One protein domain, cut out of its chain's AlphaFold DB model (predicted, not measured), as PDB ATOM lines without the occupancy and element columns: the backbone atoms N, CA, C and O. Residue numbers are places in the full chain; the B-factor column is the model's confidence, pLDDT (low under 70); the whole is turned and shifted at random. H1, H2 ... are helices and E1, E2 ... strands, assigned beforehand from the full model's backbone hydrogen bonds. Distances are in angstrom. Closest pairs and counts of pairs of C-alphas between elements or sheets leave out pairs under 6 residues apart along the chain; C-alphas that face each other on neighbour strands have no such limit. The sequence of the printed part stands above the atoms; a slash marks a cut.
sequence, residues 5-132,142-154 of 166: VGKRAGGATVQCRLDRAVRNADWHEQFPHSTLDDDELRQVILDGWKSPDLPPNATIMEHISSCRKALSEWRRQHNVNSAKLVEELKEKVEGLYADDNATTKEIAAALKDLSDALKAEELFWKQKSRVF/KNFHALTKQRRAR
ATOM      1  N   VAL A   5     -15.880   6.741  -5.041       67.00
ATOM      2  CA  VAL A   5     -15.858   6.959  -3.593       67.00
ATOM      3  C   VAL A   5     -17.285   7.224  -3.131       67.00
ATOM      4  O   VAL A   5     -17.960   8.086  -3.685       67.00
ATOM      5  N   GLY A   6     -17.739   6.516  -2.100       69.88
ATOM      6  CA  GLY A   6     -19.054   6.738  -1.502       69.88
ATOM      7  C   GLY A   6     -19.101   6.328  -0.036       69.88
ATOM      8  O   GLY A   6     -18.235   5.602   0.449       69.88
ATOM      9  N   LYS A   7     -20.109   6.806   0.697       73.00
ATOM     10  CA  LYS A   7     -20.317   6.463   2.112       73.00
ATOM     11  C   LYS A   7     -21.385   5.379   2.234       73.00
ATOM     12  O   LYS A   7     -22.463   5.517   1.663       73.00
ATOM     13  N   ARG A   8     -21.100   4.303   2.973       63.66
ATOM     14  CA  ARG A   8     -22.128   3.317   3.358       63.66
ATOM     15  C   ARG A   8     -22.902   3.803   4.586       63.66
ATOM     16  O   ARG A   8     -22.410   4.647   5.339       63.66
ATOM     17  N   ALA A   9     -24.093   3.241   4.802       47.75
ATOM     18  CA  ALA A   9     -24.821   3.404   6.060       47.75
ATOM     19  C   ALA A   9     -23.893   3.003   7.224       47.75
ATOM     20  O   ALA A   9     -23.348   1.900   7.222       47.75
ATOM     21  N   GLY A  10     -23.635   3.938   8.143       73.81
ATOM     22  CA  GLY A  10     -22.602   3.815   9.184       73.81
ATOM     23  C   GLY A  10     -21.396   4.753   9.022       73.81
ATOM     24  O   GLY A  10     -20.477   4.704   9.828       73.81
ATOM     25  N   GLY A  11     -21.369   5.616   7.997       75.31
ATOM     26  CA  GLY A  11     -20.372   6.691   7.870       75.31
ATOM     27  C   GLY A  11     -19.004   6.257   7.334       75.31
ATOM     28  O   GLY A  11     -18.161   7.109   7.054       75.31
ATOM     29  N   ALA A  12     -18.792   4.956   7.120       66.94
ATOM     30  CA  ALA A  12     -17.579   4.433   6.511       66.94
ATOM     31  C   ALA A  12     -17.474   4.866   5.039       66.94
ATOM     32  O   ALA A  12     -18.328   4.534   4.207       66.94
ATOM     33  N   THR A  13     -16.402   5.592   4.722       70.56
ATOM     34  CA  THR A  13     -16.041   5.941   3.347       70.56
ATOM     35  C   THR A  13     -15.450   4.714   2.666       70.56
ATOM     36  O   THR A  13     -14.380   4.234   3.034       70.56
ATOM     37  N   VAL A  14     -16.147   4.214   1.653       65.12
ATOM     38  CA  VAL A  14     -15.680   3.135   0.792       65.12
ATOM     39  C   VAL A  14     -15.112   3.754  -0.472       65.12
ATOM     40  O   VAL A  14     -15.807   4.451  -1.209       65.12
ATOM     41  N   GLN A  15     -13.843   3.471  -0.729       64.50
ATOM     42  CA  GLN A  15     -13.198   3.792  -1.993       64.50
ATOM     43  C   GLN A  15     -12.965   2.484  -2.731       64.50
ATOM     44  O   GLN A  15     -12.283   1.589  -2.229       64.50
ATOM     45  N   CYS A  16     -13.551   2.346  -3.914       51.97
ATOM     46  CA  CYS A  16     -13.349   1.166  -4.736       51.97
ATOM     47  C   CYS A  16     -13.132   1.564  -6.191       51.97
ATOM     48  O   CYS A  16     -13.544   2.622  -6.663       51.97
ATOM     49  N   ARG A  17     -12.423   0.708  -6.918       52.38
ATOM     50  CA  ARG A  17     -12.313   0.856  -8.362       52.38
ATOM     51  C   ARG A  17     -13.461   0.071  -8.978       52.38
ATOM     52  O   ARG A  17     -13.508  -1.148  -8.848       52.38
ATOM     53  N   LEU A  18     -14.381   0.776  -9.625       54.66
ATOM     54  CA  LEU A  18     -15.386   0.150 -10.470       54.66
ATOM     55  C   LEU A  18     -14.675  -0.446 -11.682       54.66
ATOM     56  O   LEU A  18     -14.143   0.276 -12.524       54.66
ATOM     57  N   ASP A  19     -14.654  -1.774 -11.748       49.25
ATOM     58  CA  ASP A  19     -14.139  -2.528 -12.895       49.25
ATOM     59  C   ASP A  19     -15.080  -2.437 -14.109       49.25
ATOM     60  O   ASP A  19     -14.698  -2.767 -15.231       49.25
ATOM     61  N   ARG A  20     -16.332  -2.033 -13.868       54.44
ATOM     62  CA  ARG A  20     -17.412  -1.871 -14.843       54.44
ATOM     63  C   ARG A  20     -18.246  -0.670 -14.412       54.44
ATOM     64  O   ARG A  20     -18.654  -0.607 -13.256       54.44
ATOM     65  N   ALA A  21     -18.473   0.269 -15.321       61.28
ATOM     66  CA  ALA A  21     -19.289   1.451 -15.076       61.28
ATOM     67  C   ALA A  21     -20.106   1.759 -16.331       61.28
ATOM     68  O   ALA A  21     -19.583   1.658 -17.440       61.28
ATOM     69  N   VAL A  22     -21.368   2.137 -16.146       64.31
ATOM     70  CA  VAL A  22     -22.169   2.763 -17.202       64.31
ATOM     71  C   VAL A  22     -21.768   4.233 -17.242       64.31
ATOM     72  O   VAL A  22     -21.620   4.851 -16.185       64.31
ATOM     73  N   ARG A  23     -21.516   4.772 -18.435       66.44
ATOM     74  CA  ARG A  23     -21.054   6.151 -18.604       66.44
ATOM     75  C   ARG A  23     -22.080   6.969 -19.369       66.44
ATOM     76  O   ARG A  23     -22.635   6.479 -20.346       66.44
ATOM     77  N   ASN A  24     -22.337   8.184 -18.895       75.81
ATOM     78  CA  ASN A  24     -23.097   9.207 -19.606       75.81
ATOM     79  C   ASN A  24     -22.127  10.223 -20.242       75.81
ATOM     80  O   ASN A  24     -20.911  10.100 -20.087       75.81
ATOM     81  N   ALA A  25     -22.659  11.204 -20.974       75.69
ATOM     82  CA  ALA A  25     -21.854  12.214 -21.664       75.69
ATOM     83  C   ALA A  25     -20.928  12.983 -20.701       75.69
ATOM     84  O   ALA A  25     -19.725  13.039 -20.941       75.69
ATOM     85  N   ASP A  26     -21.452  13.438 -19.561       77.69
ATOM     86  CA  ASP A  26     -20.697  14.174 -18.531       77.69
ATOM     87  C   ASP A  26     -19.499  13.379 -17.996       77.69
ATOM     88  O   ASP A  26     -18.468  13.928 -17.599       77.69
ATOM     89  N   TRP A  27     -19.620  12.050 -17.974       74.81
ATOM     90  CA  TRP A  27     -18.546  11.182 -17.526       74.81
ATOM     91  C   TRP A  27     -17.370  11.222 -18.541       74.81
ATOM     92  O   TRP A  27     -16.203  11.270 -18.161       74.81
ATOM     93  N   HIS A  28     -17.624  11.357 -19.843       70.12
ATOM     94  CA  HIS A  28     -16.546  11.526 -20.828       70.12
ATOM     95  C   HIS A  28     -15.823  12.879 -20.740       70.12
ATOM     96  O   HIS A  28     -14.624  12.931 -21.019       70.12
ATOM     97  N   GLU A  29     -16.495  13.937 -20.282       76.44
ATOM     98  CA  GLU A  29     -15.857  15.238 -20.031       76.44
ATOM     99  C   GLU A  29     -14.839  15.156 -18.886       76.44
ATOM    100  O   GLU A  29     -13.763  15.749 -18.950       76.44
ATOM    101  N   GLN A  30     -15.154  14.383 -17.842       73.50
ATOM    102  CA  GLN A  30     -14.316  14.318 -16.646       73.50
ATOM    103  C   GLN A  30     -13.063  13.456 -16.827       73.50
ATOM    104  O   GLN A  30     -12.003  13.859 -16.355       73.50
ATOM    105  N   PHE A  31     -13.125  12.305 -17.516       66.94
ATOM    106  CA  PHE A  31     -11.919  11.540 -17.887       66.94
ATOM    107  C   PHE A  31     -11.924  11.271 -19.409       66.94
ATOM    108  O   PHE A  31     -12.363  10.206 -19.859       66.94
ATOM    109  N   PRO A  32     -11.354  12.206 -20.196       68.25
ATOM    110  CA  PRO A  32     -11.247  12.123 -21.658       68.25
ATOM    111  C   PRO A  32     -10.417  10.939 -22.167       68.25
ATOM    112  O   PRO A  32     -10.590  10.478 -23.283       68.25
ATOM    113  N   HIS A  33      -9.545  10.379 -21.328       61.72
ATOM    114  CA  HIS A  33      -8.721   9.203 -21.651       61.72
ATOM    115  C   HIS A  33      -9.510   7.884 -21.586       61.72
ATOM    116  O   HIS A  33      -8.938   6.796 -21.599       61.72
ATOM    117  N   SER A  34     -10.823   7.971 -21.375       63.84
ATOM    118  CA  SER A  34     -11.698   6.824 -21.169       63.84
ATOM    119  C   SER A  34     -12.439   6.406 -22.445       63.84
ATOM    120  O   SER A  34     -13.110   5.367 -22.440       63.84
ATOM    121  N   THR A  35     -12.309   7.198 -23.510       62.78
ATOM    122  CA  THR A  35     -12.784   6.926 -24.868       62.78
ATOM    123  C   THR A  35     -11.944   5.836 -25.529       62.78
ATOM    124  O   THR A  35     -10.755   5.693 -25.255       62.78
ATOM    125  N   LEU A  36     -12.597   5.015 -26.351       63.16
ATOM    126  CA  LEU A  36     -11.929   4.056 -27.222       63.16
ATOM    127  C   LEU A  36     -11.727   4.762 -28.564       63.16
ATOM    128  O   LEU A  36     -12.722   5.099 -29.202       63.16
ATOM    129  N   ASP A  37     -10.475   4.985 -28.958       63.09
ATOM    130  CA  ASP A  37     -10.113   5.642 -30.229       63.09
ATOM    131  C   ASP A  37     -10.071   4.658 -31.416       63.09
ATOM    132  O   ASP A  37      -9.652   5.006 -32.514       63.09
ATOM    133  N   ASP A  38     -10.480   3.410 -31.189       74.25
ATOM    134  CA  ASP A  38     -10.495   2.350 -32.192       74.25
ATOM    135  C   ASP A  38     -11.922   2.178 -32.736       74.25
ATOM    136  O   ASP A  38     -12.806   1.609 -32.080       74.25
ATOM    137  N   ASP A  39     -12.145   2.719 -33.935       80.00
ATOM    138  CA  ASP A  39     -13.427   2.658 -34.642       80.00
ATOM    139  C   ASP A  39     -13.840   1.218 -34.977       80.00
ATOM    140  O   ASP A  39     -15.028   0.885 -34.929       80.00
ATOM    141  N   GLU A  40     -12.877   0.333 -35.248       83.06
ATOM    142  CA  GLU A  40     -13.137  -1.077 -35.535       83.06
ATOM    143  C   GLU A  40     -13.651  -1.785 -34.276       83.06
ATOM    144  O   GLU A  40     -14.695  -2.445 -34.291       83.06
ATOM    145  N   LEU A  41     -12.981  -1.565 -33.143       82.38
ATOM    146  CA  LEU A  41     -13.416  -2.073 -31.844       82.38
ATOM    147  C   LEU A  41     -14.807  -1.549 -31.466       82.38
ATOM    148  O   LEU A  41     -15.627  -2.287 -30.908       82.38
ATOM    149  N   ARG A  42     -15.096  -0.278 -31.765       84.44
ATOM    150  CA  ARG A  42     -16.417   0.315 -31.532       84.44
ATOM    151  C   ARG A  42     -17.489  -0.401 -32.349       84.44
ATOM    152  O   ARG A  42     -18.552  -0.703 -31.799       84.44
ATOM    153  N   GLN A  43     -17.210  -0.704 -33.613       87.19
ATOM    154  CA  GLN A  43     -18.144  -1.416 -34.477       87.19
ATOM    155  C   GLN A  43     -18.425  -2.832 -33.960       87.19
ATOM    156  O   GLN A  43     -19.585  -3.211 -33.823       87.19
ATOM    157  N   VAL A  44     -17.396  -3.564 -33.524       89.69
ATOM    158  CA  VAL A  44     -17.543  -4.903 -32.919       89.69
ATOM    159  C   VAL A  44     -18.461  -4.883 -31.695       89.69
ATOM    160  O   VAL A  44     -19.275  -5.788 -31.493       89.69
ATOM    161  N   ILE A  45     -18.345  -3.850 -30.855       88.38
ATOM    162  CA  ILE A  45     -19.216  -3.690 -29.685       88.38
ATOM    163  C   ILE A  45     -20.660  -3.436 -30.125       88.38
ATOM    164  O   ILE A  45     -21.570  -4.027 -29.542       88.38
ATOM    165  N   LEU A  46     -20.871  -2.583 -31.132       89.12
ATOM    166  CA  LEU A  46     -22.200  -2.272 -31.666       89.12
ATOM    167  C   LEU A  46     -22.864  -3.496 -32.301       89.12
ATOM    168  O   LEU A  46     -24.033  -3.755 -32.013       89.12
ATOM    169  N   ASP A  47     -22.121  -4.265 -33.092       90.88
ATOM    170  CA  ASP A  47     -22.609  -5.479 -33.750       90.88
ATOM    171  C   ASP A  47     -22.938  -6.560 -32.719       90.88
ATOM    172  O   ASP A  47     -24.003  -7.172 -32.764       90.88
ATOM    173  N   GLY A  48     -22.078  -6.731 -31.710       92.00
ATOM    174  CA  GLY A  48     -22.365  -7.608 -30.579       92.00
ATOM    175  C   GLY A  48     -23.594  -7.155 -29.784       92.00
ATOM    176  O   GLY A  48     -24.382  -7.992 -29.341       92.00
ATOM    177  N   TRP A  49     -23.796  -5.843 -29.622       91.38
ATOM    178  CA  TRP A  49     -24.941  -5.302 -28.885       91.38
ATOM    179  C   TRP A  49     -26.244  -5.489 -29.661       91.38
ATOM    180  O   TRP A  49     -27.260  -5.828 -29.066       91.38
ATOM    181  N   LYS A  50     -26.225  -5.300 -30.981       90.25
ATOM    182  CA  LYS A  50     -27.386  -5.458 -31.870       90.25
ATOM    183  C   LYS A  50     -27.438  -6.837 -32.535       90.25
ATOM    184  O   LYS A  50     -28.021  -6.968 -33.608       90.25
ATOM    185  N   SER A  51     -26.813  -7.844 -31.923       89.31
ATOM    186  CA  SER A  51     -26.710  -9.178 -32.512       89.31
ATOM    187  C   SER A  51     -28.103  -9.735 -32.846       89.31
ATOM    188  O   SER A  51     -28.984  -9.704 -31.983       89.31
ATOM    189  N   PRO A  52     -28.309 -10.259 -34.070       86.69
ATOM    190  CA  PRO A  52     -29.588 -10.835 -34.488       86.69
ATOM    191  C   PRO A  52     -29.917 -12.141 -33.752       86.69
ATOM    192  O   PRO A  52     -31.066 -12.570 -33.762       86.69
ATOM    193  N   ASP A  53     -28.929 -12.751 -33.092       87.19
ATOM    194  CA  ASP A  53     -29.098 -13.974 -32.302       87.19
ATOM    195  C   ASP A  53     -29.761 -13.706 -30.940       87.19
ATOM    196  O   ASP A  53     -30.077 -14.641 -30.199       87.19
ATOM    197  N   LEU A  54     -29.937 -12.431 -30.571       87.75
ATOM    198  CA  LEU A  54     -30.580 -12.039 -29.326       87.75
ATOM    199  C   LEU A  54     -32.108 -12.012 -29.475       87.75
ATOM    200  O   LEU A  54     -32.629 -11.533 -30.483       87.75
ATOM    201  N   PRO A  55     -32.852 -12.473 -28.455       88.56
ATOM    202  CA  PRO A  55     -34.302 -12.373 -28.467       88.56
ATOM    203  C   PRO A  55     -34.762 -10.900 -28.497       88.56
ATOM    204  O   PRO A  55     -34.075 -10.028 -27.960       88.56
ATOM    205  N   PRO A  56     -35.954 -10.596 -29.049       84.62
ATOM    206  CA  PRO A  56     -36.461  -9.222 -29.170       84.62
ATOM    207  C   PRO A  56     -36.582  -8.456 -27.841       84.62
ATOM    208  O   PRO A  56     -36.571  -7.229 -27.824       84.62
ATOM    209  N   ASN A  57     -36.710  -9.177 -26.728       88.69
ATOM    210  CA  ASN A  57     -36.798  -8.661 -25.362       88.69
ATOM    211  C   ASN A  57     -35.560  -9.018 -24.520       88.69
ATOM    212  O   ASN A  57     -35.674  -9.186 -23.303       88.69
ATOM    213  N   ALA A  58     -34.395  -9.155 -25.162       88.19
ATOM    214  CA  ALA A  58     -33.141  -9.458 -24.489       88.19
ATOM    215  C   ALA A  58     -32.851  -8.474 -23.348       88.19
ATOM    216  O   ALA A  58     -32.961  -7.251 -23.455       88.19
ATOM    217  N   THR A  59     -32.451  -9.036 -22.221       91.62
ATOM    218  CA  THR A  59     -32.000  -8.300 -21.053       91.62
ATOM    219  C   THR A  59     -30.637  -7.664 -21.312       91.62
ATOM    220  O   THR A  59     -29.818  -8.143 -22.100       91.62
ATOM    221  N   ILE A  60     -30.320  -6.618 -20.550       87.25
ATOM    222  CA  ILE A  60     -29.001  -5.966 -20.580       87.25
ATOM    223  C   ILE A  60     -27.861  -6.983 -20.385       87.25
ATOM    224  O   ILE A  60     -26.796  -6.856 -20.988       87.25
ATOM    225  N   MET A  61     -28.071  -8.016 -19.564       86.38
ATOM    226  CA  MET A  61     -27.057  -9.041 -19.311       86.38
ATOM    227  C   MET A  61     -26.777  -9.915 -20.538       86.38
ATOM    228  O   MET A  61     -25.627 -10.304 -20.749       86.38
ATOM    229  N   GLU A  62     -27.788 -10.186 -21.361       87.31
ATOM    230  CA  GLU A  62     -27.645 -10.935 -22.612       87.31
ATOM    231  C   GLU A  62     -26.916 -10.106 -23.670       87.31
ATOM    232  O   GLU A  62     -25.960 -10.605 -24.264       87.31
ATOM    233  N   HIS A  63     -27.245  -8.816 -23.800       88.81
ATOM    234  CA  HIS A  63     -26.485  -7.886 -24.643       88.81
ATOM    235  C   HIS A  63     -25.008  -7.812 -24.224       88.81
ATOM    236  O   HIS A  63     -24.113  -7.965 -25.054       88.81
ATOM    237  N   ILE A  64     -24.722  -7.675 -22.921       89.25
ATOM    238  CA  ILE A  64     -23.343  -7.684 -22.399       89.25
ATOM    239  C   ILE A  64     -22.637  -9.012 -22.709       89.25
ATOM    240  O   ILE A  64     -21.436  -9.025 -22.998       89.25
ATOM    241  N   SER A  65     -23.348 -10.136 -22.611       88.50
ATOM    242  CA  SER A  65     -22.808 -11.460 -22.932       88.50
ATOM    243  C   SER A  65     -22.463 -11.575 -24.419       88.50
ATOM    244  O   SER A  65     -21.370 -12.031 -24.755       88.50
ATOM    245  N   SER A  66     -23.342 -11.087 -25.294       91.88
ATOM    246  CA  SER A  66     -23.131 -11.044 -26.742       91.88
ATOM    247  C   SER A  66     -21.936 -10.165 -27.120       91.88
ATOM    248  O   SER A  66     -20.996 -10.647 -27.752       91.88
ATOM    249  N   CYS A  67     -21.866  -8.928 -26.608       91.06
ATOM    250  CA  CYS A  67     -20.692  -8.070 -26.795       91.06
ATOM    251  C   CYS A  67     -19.408  -8.742 -26.306       91.06
ATOM    252  O   CYS A  67     -18.369  -8.623 -26.945       91.06
ATOM    253  N   ARG A  68     -19.445  -9.477 -25.186       88.12
ATOM    254  CA  ARG A  68     -18.268 -10.206 -24.693       88.12
ATOM    255  C   ARG A  68     -17.827 -11.303 -25.662       88.12
ATOM    256  O   ARG A  68     -16.621 -11.497 -25.802       88.12
ATOM    257  N   LYS A  69     -18.761 -12.021 -26.293       89.31
ATOM    258  CA  LYS A  69     -18.446 -13.032 -27.314       89.31
ATOM    259  C   LYS A  69     -17.805 -12.377 -28.536       89.31
ATOM    260  O   LYS A  69     -16.677 -12.738 -28.860       89.31
ATOM    261  N   ALA A  70     -18.443 -11.347 -29.095       90.56
ATOM    262  CA  ALA A  70     -17.924 -10.592 -30.238       90.56
ATOM    263  C   ALA A  70     -16.518 -10.027 -29.959       90.56
ATOM    264  O   ALA A  70     -15.580 -10.258 -30.715       90.56
ATOM    265  N   LEU A  71     -16.326  -9.394 -28.795       87.69
ATOM    266  CA  LEU A  71     -15.020  -8.900 -28.350       87.69
ATOM    267  C   LEU A  71     -13.993 -10.019 -28.171       87.69
ATOM    268  O   LEU A  71     -12.812  -9.817 -28.440       87.69
ATOM    269  N   SER A  72     -14.401 -11.190 -27.682       86.12
ATOM    270  CA  SER A  72     -13.499 -12.330 -27.518       86.12
ATOM    271  C   SER A  72     -13.041 -12.888 -28.866       86.12
ATOM    272  O   SER A  72     -11.880 -13.278 -28.994       86.12
ATOM    273  N   GLU A  73     -13.928 -12.931 -29.857       86.81
ATOM    274  CA  GLU A  73     -13.629 -13.384 -31.217       86.81
ATOM    275  C   GLU A  73     -12.751 -12.384 -31.962       86.81
ATOM    276  O   GLU A  73     -11.686 -12.771 -32.443       86.81
ATOM    277  N   TRP A  74     -13.128 -11.104 -31.952       86.94
ATOM    278  CA  TRP A  74     -12.324 -10.016 -32.507       86.94
ATOM    279  C   TRP A  74     -10.931  -9.990 -31.882       86.94
ATOM    280  O   TRP A  74      -9.912 -10.016 -32.571       86.94
ATOM    281  N   ARG A  75     -10.862 -10.088 -30.549       79.94
ATOM    282  CA  ARG A  75      -9.585 -10.173 -29.844       79.94
ATOM    283  C   ARG A  75      -8.803 -11.420 -30.243       79.94
ATOM    284  O   ARG A  75      -7.584 -11.362 -30.252       79.94
ATOM    285  N   ARG A  76      -9.430 -12.558 -30.547       78.38
ATOM    286  CA  ARG A  76      -8.695 -13.740 -31.033       78.38
ATOM    287  C   ARG A  76      -8.111 -13.506 -32.427       78.38
ATOM    288  O   ARG A  76      -7.056 -14.049 -32.705       78.38
ATOM    289  N   GLN A  77      -8.760 -12.715 -33.269       76.12
ATOM    290  CA  GLN A  77      -8.252 -12.384 -34.601       76.12
ATOM    291  C   GLN A  77      -7.105 -11.357 -34.530       76.12
ATOM    292  O   GLN A  77      -6.101 -11.526 -35.211       76.12
ATOM    293  N   HIS A  78      -7.185 -10.377 -33.619       71.00
ATOM    294  CA  HIS A  78      -6.172  -9.315 -33.466       71.00
ATOM    295  C   HIS A  78      -5.022  -9.633 -32.485       71.00
ATOM    296  O   HIS A  78      -3.872  -9.264 -32.709       71.00
ATOM    297  N   ASN A  79      -5.273 -10.357 -31.387       62.91
ATOM    298  CA  ASN A  79      -4.292 -10.599 -30.307       62.91
ATOM    299  C   ASN A  79      -3.336 -11.774 -30.589       62.91
ATOM    300  O   ASN A  79      -2.521 -12.112 -29.731       62.91
ATOM    301  N   VAL A  80      -3.431 -12.436 -31.743       53.34
ATOM    302  CA  VAL A  80      -2.446 -13.467 -32.126       53.34
ATOM    303  C   VAL A  80      -1.137 -12.819 -32.586       53.34
ATOM    304  O   VAL A  80      -0.095 -13.468 -32.569       53.34
ATOM    305  N   ASN A  81      -1.151 -11.512 -32.863       60.31
ATOM    306  CA  ASN A  81      -0.004 -10.855 -33.461       60.31
ATOM    307  C   ASN A  81       0.979 -10.219 -32.484       60.31
ATOM    308  O   ASN A  81       2.119 -10.128 -32.876       60.31
ATOM    309  N   SER A  82       0.676  -9.834 -31.238       70.00
ATOM    310  CA  SER A  82       1.679  -9.059 -30.467       70.00
ATOM    311  C   SER A  82       2.964  -9.844 -30.157       70.00
ATOM    312  O   SER A  82       4.051  -9.345 -30.402       70.00
ATOM    313  N   ALA A  83       2.854 -11.085 -29.672       73.75
ATOM    314  CA  ALA A  83       4.028 -11.912 -29.376       73.75
ATOM    315  C   ALA A  83       4.722 -12.402 -30.658       73.75
ATOM    316  O   ALA A  83       5.944 -12.414 -30.729       73.75
ATOM    317  N   LYS A  84       3.941 -12.763 -31.687       79.25
ATOM    318  CA  LYS A  84       4.468 -13.185 -32.991       79.25
ATOM    319  C   LYS A  84       5.187 -12.036 -33.704       79.25
ATOM    320  O   LYS A  84       6.288 -12.230 -34.187       79.25
ATOM    321  N   LEU A  85       4.609 -10.839 -33.676       82.31
ATOM    322  CA  LEU A  85       5.178  -9.596 -34.194       82.31
ATOM    323  C   LEU A  85       6.450  -9.214 -33.442       82.31
ATOM    324  O   LEU A  85       7.403  -8.772 -34.065       82.31
ATOM    325  N   VAL A  86       6.491  -9.388 -32.116       85.00
ATOM    326  CA  VAL A  86       7.723  -9.173 -31.342       85.00
ATOM    327  C   VAL A  86       8.829 -10.121 -31.809       85.00
ATOM    328  O   VAL A  86       9.956  -9.666 -31.973       85.00
ATOM    329  N   GLU A  87       8.536 -11.402 -32.046       86.31
ATOM    330  CA  GLU A  87       9.528 -12.346 -32.583       86.31
ATOM    331  C   GLU A  87       9.934 -12.000 -34.027       86.31
ATOM    332  O   GLU A  87      11.122 -11.868 -34.299       86.31
ATOM    333  N   GLU A  88       8.981 -11.719 -34.920       87.94
ATOM    334  CA  GLU A  88       9.257 -11.311 -36.310       87.94
ATOM    335  C   GLU A  88      10.101 -10.024 -36.380       87.94
ATOM    336  O   GLU A  88      11.012  -9.903 -37.200       87.94
ATOM    337  N   LEU A  89       9.840  -9.049 -35.501       87.81
ATOM    338  CA  LEU A  89      10.623  -7.815 -35.425       87.81
ATOM    339  C   LEU A  89      12.020  -8.044 -34.837       87.81
ATOM    340  O   LEU A  89      12.949  -7.350 -35.246       87.81
ATOM    341  N   LYS A  90      12.201  -9.003 -33.919       89.25
ATOM    342  CA  LYS A  90      13.542  -9.396 -33.452       89.25
ATOM    343  C   LYS A  90      14.346 -10.030 -34.577       89.25
ATOM    344  O   LYS A  90      15.463  -9.586 -34.814       89.25
ATOM    345  N   GLU A  91      13.765 -10.990 -35.295       91.62
ATOM    346  CA  GLU A  91      14.409 -11.635 -36.446       91.62
ATOM    347  C   GLU A  91      14.784 -10.600 -37.515       91.62
ATOM    348  O   GLU A  91      15.898 -10.610 -38.036       91.62
ATOM    349  N   LYS A  92      13.892  -9.639 -37.791       89.19
ATOM    350  CA  LYS A  92      14.168  -8.528 -38.712       89.19
ATOM    351  C   LYS A  92      15.333  -7.659 -38.239       89.19
ATOM    352  O   LYS A  92      16.170  -7.276 -39.052       89.19
ATOM    353  N   VAL A  93      15.385  -7.322 -36.951       90.12
ATOM    354  CA  VAL A  93      16.487  -6.536 -36.380       90.12
ATOM    355  C   VAL A  93      17.803  -7.308 -36.480       90.12
ATOM    356  O   VAL A  93      18.788  -6.740 -36.936       90.12
ATOM    357  N   GLU A  94      17.825  -8.591 -36.117       90.12
ATOM    358  CA  GLU A  94      19.016  -9.444 -36.226       90.12
ATOM    359  C   GLU A  94      19.502  -9.570 -37.675       90.12
ATOM    360  O   GLU A  94      20.693  -9.411 -37.933       90.12
ATOM    361  N   GLY A  95      18.582  -9.763 -38.626       89.00
ATOM    362  CA  GLY A  95      18.900  -9.801 -40.053       89.00
ATOM    363  C   GLY A  95      19.508  -8.495 -40.565       89.00
ATOM    364  O   GLY A  95      20.499  -8.530 -41.284       89.00
ATOM    365  N   LEU A  96      18.976  -7.342 -40.142       89.25
ATOM    366  CA  LEU A  96      19.524  -6.030 -40.511       89.25
ATOM    367  C   LEU A  96      20.888  -5.746 -39.872       89.25
ATOM    368  O   LEU A  96      21.681  -5.013 -40.446       89.25
ATOM    369  N   TYR A  97      21.181  -6.303 -38.694       85.06
ATOM    370  CA  TYR A  97      22.512  -6.198 -38.086       85.06
ATOM    371  C   TYR A  97      23.555  -7.098 -38.759       85.06
ATOM    372  O   TYR A  97      24.747  -6.822 -38.638       85.06
ATOM    373  N   ALA A  98      23.121  -8.166 -39.428       87.69
ATOM    374  CA  ALA A  98      23.984  -9.082 -40.171       87.69
ATOM    375  C   ALA A  98      24.192  -8.669 -41.642       87.69
ATOM    376  O   ALA A  98      25.017  -9.272 -42.326       87.69
ATOM    377  N   ASP A  99      23.443  -7.678 -42.132       88.38
ATOM    378  CA  ASP A  99      23.543  -7.152 -43.492       88.38
ATOM    379  C   ASP A  99      24.467  -5.924 -43.534       88.38
ATOM    380  O   ASP A  99      24.122  -4.845 -43.050       88.38
ATOM    381  N   ASP A 100      25.635  -6.078 -44.161       80.44
ATOM    382  CA  ASP A 100      26.637  -5.013 -44.314       80.44
ATOM    383  C   ASP A 100      26.143  -3.823 -45.166       80.44
ATOM    384  O   ASP A 100      26.736  -2.742 -45.117       80.44
ATOM    385  N   ASN A 101      25.058  -3.990 -45.933       86.44
ATOM    386  CA  ASN A 101      24.438  -2.920 -46.719       86.44
ATOM    387  C   ASN A 101      23.291  -2.204 -45.989       86.44
ATOM    388  O   ASN A 101      22.772  -1.213 -46.515       86.44
ATOM    389  N   ALA A 102      22.880  -2.670 -44.808       82.31
ATOM    390  CA  ALA A 102      21.770  -2.064 -44.086       82.31
ATOM    391  C   ALA A 102      22.109  -0.634 -43.646       82.31
ATOM    392  O   ALA A 102      23.138  -0.346 -43.027       82.31
ATOM    393  N   THR A 103      21.201   0.298 -43.922       86.88
ATOM    394  CA  THR A 103      21.408   1.692 -43.530       86.88
ATOM    395  C   THR A 103      21.087   1.869 -42.047       86.88
ATOM    396  O   THR A 103      20.099   1.346 -41.533       86.88
ATOM    397  N   THR A 104      21.829   2.735 -41.349       84.50
ATOM    398  CA  THR A 104      21.560   3.083 -39.938       84.50
ATOM    399  C   THR A 104      20.107   3.520 -39.689       84.50
ATOM    400  O   THR A 104      19.553   3.276 -38.620       84.50
ATOM    401  N   LYS A 105      19.460   4.143 -40.686       88.06
ATOM    402  CA  LYS A 105      18.043   4.536 -40.634       88.06
ATOM    403  C   LYS A 105      17.085   3.341 -40.607       88.06
ATOM    404  O   LYS A 105      16.077   3.408 -39.910       88.06
ATOM    405  N   GLU A 106      17.386   2.273 -41.338       86.00
ATOM    406  CA  GLU A 106      16.551   1.068 -41.413       86.00
ATOM    407  C   GLU A 106      16.626   0.283 -40.104       86.00
ATOM    408  O   GLU A 106      15.594  -0.093 -39.546       86.00
ATOM    409  N   ILE A 107      17.836   0.152 -39.552       87.00
ATOM    410  CA  ILE A 107      18.069  -0.444 -38.231       87.00
ATOM    411  C   ILE A 107      17.329   0.359 -37.150       87.00
ATOM    412  O   ILE A 107      16.612  -0.210 -36.328       87.00
ATOM    413  N   ALA A 108      17.438   1.693 -37.169       88.25
ATOM    414  CA  ALA A 108      16.754   2.554 -36.203       88.25
ATOM    415  C   ALA A 108      15.220   2.454 -36.292       88.25
ATOM    416  O   ALA A 108      14.547   2.452 -35.259       88.25
ATOM    417  N   ALA A 109      14.662   2.350 -37.502       89.88
ATOM    418  CA  ALA A 109      13.228   2.154 -37.702       89.88
ATOM    419  C   ALA A 109      12.764   0.794 -37.153       89.88
ATOM    420  O   ALA A 109      11.828   0.749 -36.359       89.88
ATOM    421  N   ALA A 110      13.472  -0.292 -37.478       87.62
ATOM    422  CA  ALA A 110      13.140  -1.629 -36.986       87.62
ATOM    423  C   ALA A 110      13.235  -1.734 -35.451       87.62
ATOM    424  O   ALA A 110      12.371  -2.334 -34.811       87.62
ATOM    425  N   LEU A 111      14.239  -1.095 -34.837       89.00
ATOM    426  CA  LEU A 111      14.360  -1.010 -33.377       89.00
ATOM    427  C   LEU A 111      13.215  -0.223 -32.733       89.00
ATOM    428  O   LEU A 111      12.764  -0.578 -31.641       89.00
ATOM    429  N   LYS A 112      12.745   0.845 -33.387       90.25
ATOM    430  CA  LYS A 112      11.595   1.621 -32.916       90.25
ATOM    431  C   LYS A 112      10.323   0.776 -32.948       90.25
ATOM    432  O   LYS A 112       9.648   0.688 -31.924       90.25
ATOM    433  N   ASP A 113      10.063   0.103 -34.066       87.62
ATOM    434  CA  ASP A 113       8.906  -0.784 -34.225       87.62
ATOM    435  C   ASP A 113       8.928  -1.905 -33.174       87.62
ATOM    436  O   ASP A 113       7.926  -2.156 -32.499       87.62
ATOM    437  N   LEU A 114      10.094  -2.528 -32.953       87.81
ATOM    438  CA  LEU A 114      10.281  -3.548 -31.917       87.81
ATOM    439  C   LEU A 114      10.019  -2.990 -30.511       87.81
ATOM    440  O   LEU A 114       9.350  -3.626 -29.696       87.81
ATOM    441  N   SER A 115      10.534  -1.796 -30.214       86.94
ATOM    442  CA  SER A 115      10.297  -1.120 -28.936       86.94
ATOM    443  C   SER A 115       8.805  -0.874 -28.700       86.94
ATOM    444  O   SER A 115       8.315  -1.109 -27.595       86.94
ATOM    445  N   ASP A 116       8.076  -0.403 -29.707       84.31
ATOM    446  CA  ASP A 116       6.656  -0.087 -29.567       84.31
ATOM    447  C   ASP A 116       5.798  -1.360 -29.446       84.31
ATOM    448  O   ASP A 116       4.913  -1.416 -28.586       84.31
ATOM    449  N   ALA A 117       6.139  -2.431 -30.173       84.69
ATOM    450  CA  ALA A 117       5.524  -3.748 -29.999       84.69
ATOM    451  C   ALA A 117       5.751  -4.321 -28.583       84.69
ATOM    452  O   ALA A 117       4.811  -4.805 -27.945       84.69
ATOM    453  N   LEU A 118       6.971  -4.198 -28.044       81.62
ATOM    454  CA  LEU A 118       7.298  -4.628 -26.679       81.62
ATOM    455  C   LEU A 118       6.542  -3.822 -25.611       81.62
ATOM    456  O   LEU A 118       6.064  -4.402 -24.635       81.62
ATOM    457  N   LYS A 119       6.394  -2.502 -25.788       79.38
ATOM    458  CA  LYS A 119       5.587  -1.662 -24.882       79.38
ATOM    459  C   LYS A 119       4.116  -2.070 -24.897       79.38
ATOM    460  O   LYS A 119       3.491  -2.138 -23.839       79.38
ATOM    461  N   ALA A 120       3.560  -2.353 -26.075       78.25
ATOM    462  CA  ALA A 120       2.183  -2.820 -26.204       78.25
ATOM    463  C   ALA A 120       1.980  -4.165 -25.484       78.25
ATOM    464  O   ALA A 120       1.004  -4.340 -24.747       78.25
ATOM    465  N   GLU A 121       2.929  -5.094 -25.626       80.25
ATOM    466  CA  GLU A 121       2.912  -6.366 -24.905       80.25
ATOM    467  C   GLU A 121       3.026  -6.175 -23.381       80.25
ATOM    468  O   GLU A 121       2.275  -6.786 -22.612       80.25
ATOM    469  N   GLU A 122       3.913  -5.294 -22.921       75.94
ATOM    470  CA  GLU A 122       4.040  -4.970 -21.500       75.94
ATOM    471  C   GLU A 122       2.737  -4.393 -20.933       75.94
ATOM    472  O   GLU A 122       2.251  -4.860 -19.897       75.94
ATOM    473  N   LEU A 123       2.122  -3.431 -21.628       74.19
ATOM    474  CA  LEU A 123       0.841  -2.844 -21.238       74.19
ATOM    475  C   LEU A 123      -0.257  -3.910 -21.160       74.19
ATOM    476  O   LEU A 123      -1.018  -3.949 -20.187       74.19
ATOM    477  N   PHE A 124      -0.302  -4.818 -22.135       75.31
ATOM    478  CA  PHE A 124      -1.233  -5.938 -22.143       75.31
ATOM    479  C   PHE A 124      -1.068  -6.829 -20.898       75.31
ATOM    480  O   PHE A 124      -2.043  -7.132 -20.196       75.31
ATOM    481  N   TRP A 125       0.162  -7.226 -20.563       71.31
ATOM    482  CA  TRP A 125       0.425  -8.071 -19.394       71.31
ATOM    483  C   TRP A 125       0.236  -7.332 -18.062       71.31
ATOM    484  O   TRP A 125      -0.254  -7.929 -17.095       71.31
ATOM    485  N   LYS A 126       0.516  -6.029 -18.009       69.00
ATOM    486  CA  LYS A 126       0.206  -5.156 -16.867       69.00
ATOM    487  C   LYS A 126      -1.300  -5.097 -16.605       69.00
ATOM    488  O   LYS A 126      -1.743  -5.340 -15.479       69.00
ATOM    489  N   GLN A 127      -2.109  -4.874 -17.643       70.69
ATOM    490  CA  GLN A 127      -3.573  -4.895 -17.538       70.69
ATOM    491  C   GLN A 127      -4.083  -6.260 -17.056       70.69
ATOM    492  O   GLN A 127      -4.893  -6.346 -16.128       70.69
ATOM    493  N   LYS A 128      -3.567  -7.345 -17.638       71.62
ATOM    494  CA  LYS A 128      -4.016  -8.715 -17.359       71.62
ATOM    495  C   LYS A 128      -3.628  -9.227 -15.971       71.62
ATOM    496  O   LYS A 128      -4.423  -9.908 -15.321       71.62
ATOM    497  N   SER A 129      -2.433  -8.883 -15.500       67.75
ATOM    498  CA  SER A 129      -1.964  -9.223 -14.151       67.75
ATOM    499  C   SER A 129      -2.695  -8.424 -13.060       67.75
ATOM    500  O   SER A 129      -2.749  -8.862 -11.906       67.75
ATOM    501  N   ARG A 130      -3.315  -7.288 -13.427       67.19
ATOM    502  CA  ARG A 130      -3.963  -6.320 -12.523       67.19
ATOM    503  C   ARG A 130      -3.009  -5.816 -11.429       67.19
ATOM    504  O   ARG A 130      -3.439  -5.551 -10.305       67.19
ATOM    505  N   VAL A 131      -1.718  -5.714 -11.746       63.53
ATOM    506  CA  VAL A 131      -0.668  -5.244 -10.833       63.53
ATOM    507  C   VAL A 131      -0.475  -3.748 -11.041       63.53
ATOM    508  O   VAL A 131      -0.168  -3.298 -12.139       63.53
ATOM    509  N   PHE A 132      -0.697  -2.973  -9.981       56.12
ATOM    510  CA  PHE A 132      -0.755  -1.511 -10.054       56.12
ATOM    511  C   PHE A 132       0.553  -0.813  -9.640       56.12
ATOM    512  O   PHE A 132       0.780   0.319 -10.046       56.12
ATOM    513  N   LYS A 142       7.966 -11.121 -17.307       68.31
ATOM    514  CA  LYS A 142       8.068 -12.387 -16.548       68.31
ATOM    515  C   LYS A 142       7.274 -12.366 -15.233       68.31
ATOM    516  O   LYS A 142       6.535 -13.312 -14.954       68.31
ATOM    517  N   ASN A 143       7.367 -11.285 -14.458       68.44
ATOM    518  CA  ASN A 143       6.592 -11.127 -13.225       68.44
ATOM    519  C   ASN A 143       5.086 -11.023 -13.515       68.44
ATOM    520  O   ASN A 143       4.278 -11.687 -12.861       68.44
ATOM    521  N   PHE A 144       4.688 -10.273 -14.547       66.06
ATOM    522  CA  PHE A 144       3.283 -10.193 -14.952       66.06
ATOM    523  C   PHE A 144       2.723 -11.545 -15.420       66.06
ATOM    524  O   PHE A 144       1.584 -11.891 -15.081       66.06
ATOM    525  N   HIS A 145       3.511 -12.336 -16.151       70.94
ATOM    526  CA  HIS A 145       3.150 -13.697 -16.548       70.94
ATOM    527  C   HIS A 145       2.946 -14.602 -15.329       70.94
ATOM    528  O   HIS A 145       1.917 -15.280 -15.245       70.94
ATOM    529  N   ALA A 146       3.872 -14.578 -14.363       78.75
ATOM    530  CA  ALA A 146       3.775 -15.362 -13.132       78.75
ATOM    531  C   ALA A 146       2.515 -15.002 -12.324       78.75
ATOM    532  O   ALA A 146       1.726 -15.882 -11.971       78.75
ATOM    533  N   LEU A 147       2.251 -13.707 -12.129       77.31
ATOM    534  CA  LEU A 147       1.077 -13.216 -11.399       77.31
ATOM    535  C   LEU A 147      -0.235 -13.528 -12.129       77.31
ATOM    536  O   LEU A 147      -1.235 -13.905 -11.509       77.31
ATOM    537  N   THR A 148      -0.238 -13.448 -13.461       75.81
ATOM    538  CA  THR A 148      -1.386 -13.870 -14.276       75.81
ATOM    539  C   THR A 148      -1.647 -15.369 -14.124       75.81
ATOM    540  O   THR A 148      -2.801 -15.778 -13.981       75.81
ATOM    541  N   LYS A 149      -0.596 -16.200 -14.130       79.94
ATOM    542  CA  LYS A 149      -0.704 -17.653 -13.935       79.94
ATOM    543  C   LYS A 149      -1.241 -17.985 -12.541       79.94
ATOM    544  O   LYS A 149      -2.176 -18.773 -12.438       79.94
ATOM    545  N   GLN A 150      -0.737 -17.324 -11.499       79.88
ATOM    546  CA  GLN A 150      -1.227 -17.476 -10.126       79.88
ATOM    547  C   GLN A 150      -2.710 -17.102 -10.001       79.88
ATOM    548  O   GLN A 150      -3.497 -17.860  -9.437       79.88
ATOM    549  N   ARG A 151      -3.133 -15.969 -10.582       77.62
ATOM    550  CA  ARG A 151      -4.549 -15.563 -10.604       77.62
ATOM    551  C   ARG A 151      -5.433 -16.565 -11.340       77.62
ATOM    552  O   ARG A 151      -6.523 -16.865 -10.865       77.62
ATOM    553  N   ARG A 152      -4.980 -17.078 -12.489       81.31
ATOM    554  CA  ARG A 152      -5.703 -18.114 -13.242       81.31
ATOM    555  C   ARG A 152      -5.870 -19.383 -12.417       81.31
ATOM    556  O   ARG A 152      -6.965 -19.923 -12.408       81.31
ATOM    557  N   ALA A 153      -4.827 -19.818 -11.710       82.06
ATOM    558  CA  ALA A 153      -4.902 -20.966 -10.812       82.06
ATOM    559  C   ALA A 153      -5.895 -20.722  -9.667       82.06
ATOM    560  O   ALA A 153      -6.762 -21.552  -9.432       82.06
ATOM    561  N   ARG A 154      -5.838 -19.548  -9.021       76.31
ATOM    562  CA  ARG A 154      -6.753 -19.185  -7.926       76.31
ATOM    563  C   ARG A 154      -8.217 -19.098  -8.361       76.31
ATOM    564  O   ARG A 154      -9.102 -19.436  -7.592       76.31
TER     565      ARG A 154
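What this domain is: This is residues 5 to 132 and 142 to 154 of the 166 residues of an uncharacterized protein of Brassica oleracea var. oleracea (UniProt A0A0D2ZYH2). Two helical hairpins, H2 with H3 and H4 with H5, follow each other along the longest axis, H3 and H4 end to end, while H6 packs on residues 125 to 129 of H5. A small hairpin of strands, E1 and E2, lies away from H2 to H6, and a thin stretch with the short helix H1 leads from it to H2. The printed part has 141 residues with two antiparallel strands, then six helices, and is mostly helix. It is only just loose, close to extended, with a radius of gyration of the C-alphas of 21.3 A, and elongated, spanning 70 by 44 by 38 A.

How they stand to each other: E1, residues 5 to 7, and E2, residues 13 to 16, form an antiparallel hairpin; N 6 and O 14, 3.0 A apart, are within hydrogen-bond range. H1, residues 25 to 30, touches no helix. H2, residues 39 to 49, touches H3, residues 60 to 78, in a helical hairpin at a steep tilt of 40 degrees, opposite ways; their closest C-alphas, of Gly 48 and Cys 67, are 4.2 A apart. H3 and H4, residues 81 to 98, meet only through their link. H4 touches H5, residues 104 to 129, in a helical hairpin at a shallow tilt of 27 degrees, opposite ways; the closest C-alphas, of Leu 89 and Leu 114, are 5.5 A apart. H6, residues 142 to 154, touches H5 at a shallow tilt of 26 degrees, the same way; the closest C-alphas, of Ser 129 and Thr 148, are 4.7 A apart. The helix packing is only just mostly aligned, with 2 of 3 touching pairs at a shallow tilt. In H1 to H6 every O i to N i+4 pair is within hydrogen-bond range.

Where its parts are: E1 begins at C-alpha 5 (-15.858, 6.959, -3.593). H3 measures 26.4 A, H4 25.0 A and H5 37.0 A. H6 ends at C-alpha 154 (-6.753, -19.185, -7.926).

The domain as a whole: The C-alphas farthest apart, of Gly 10 and Asn 101, are 73.4 A apart. Residues 133 to 141 are not printed, a gap of 15.4 A between C-alphas 132 and 142. Of the links printed whole, none is long. The mean pLDDT of the printed part is 78.4, with 33 residues under 70, among them 14 to 23 and 31 to 37.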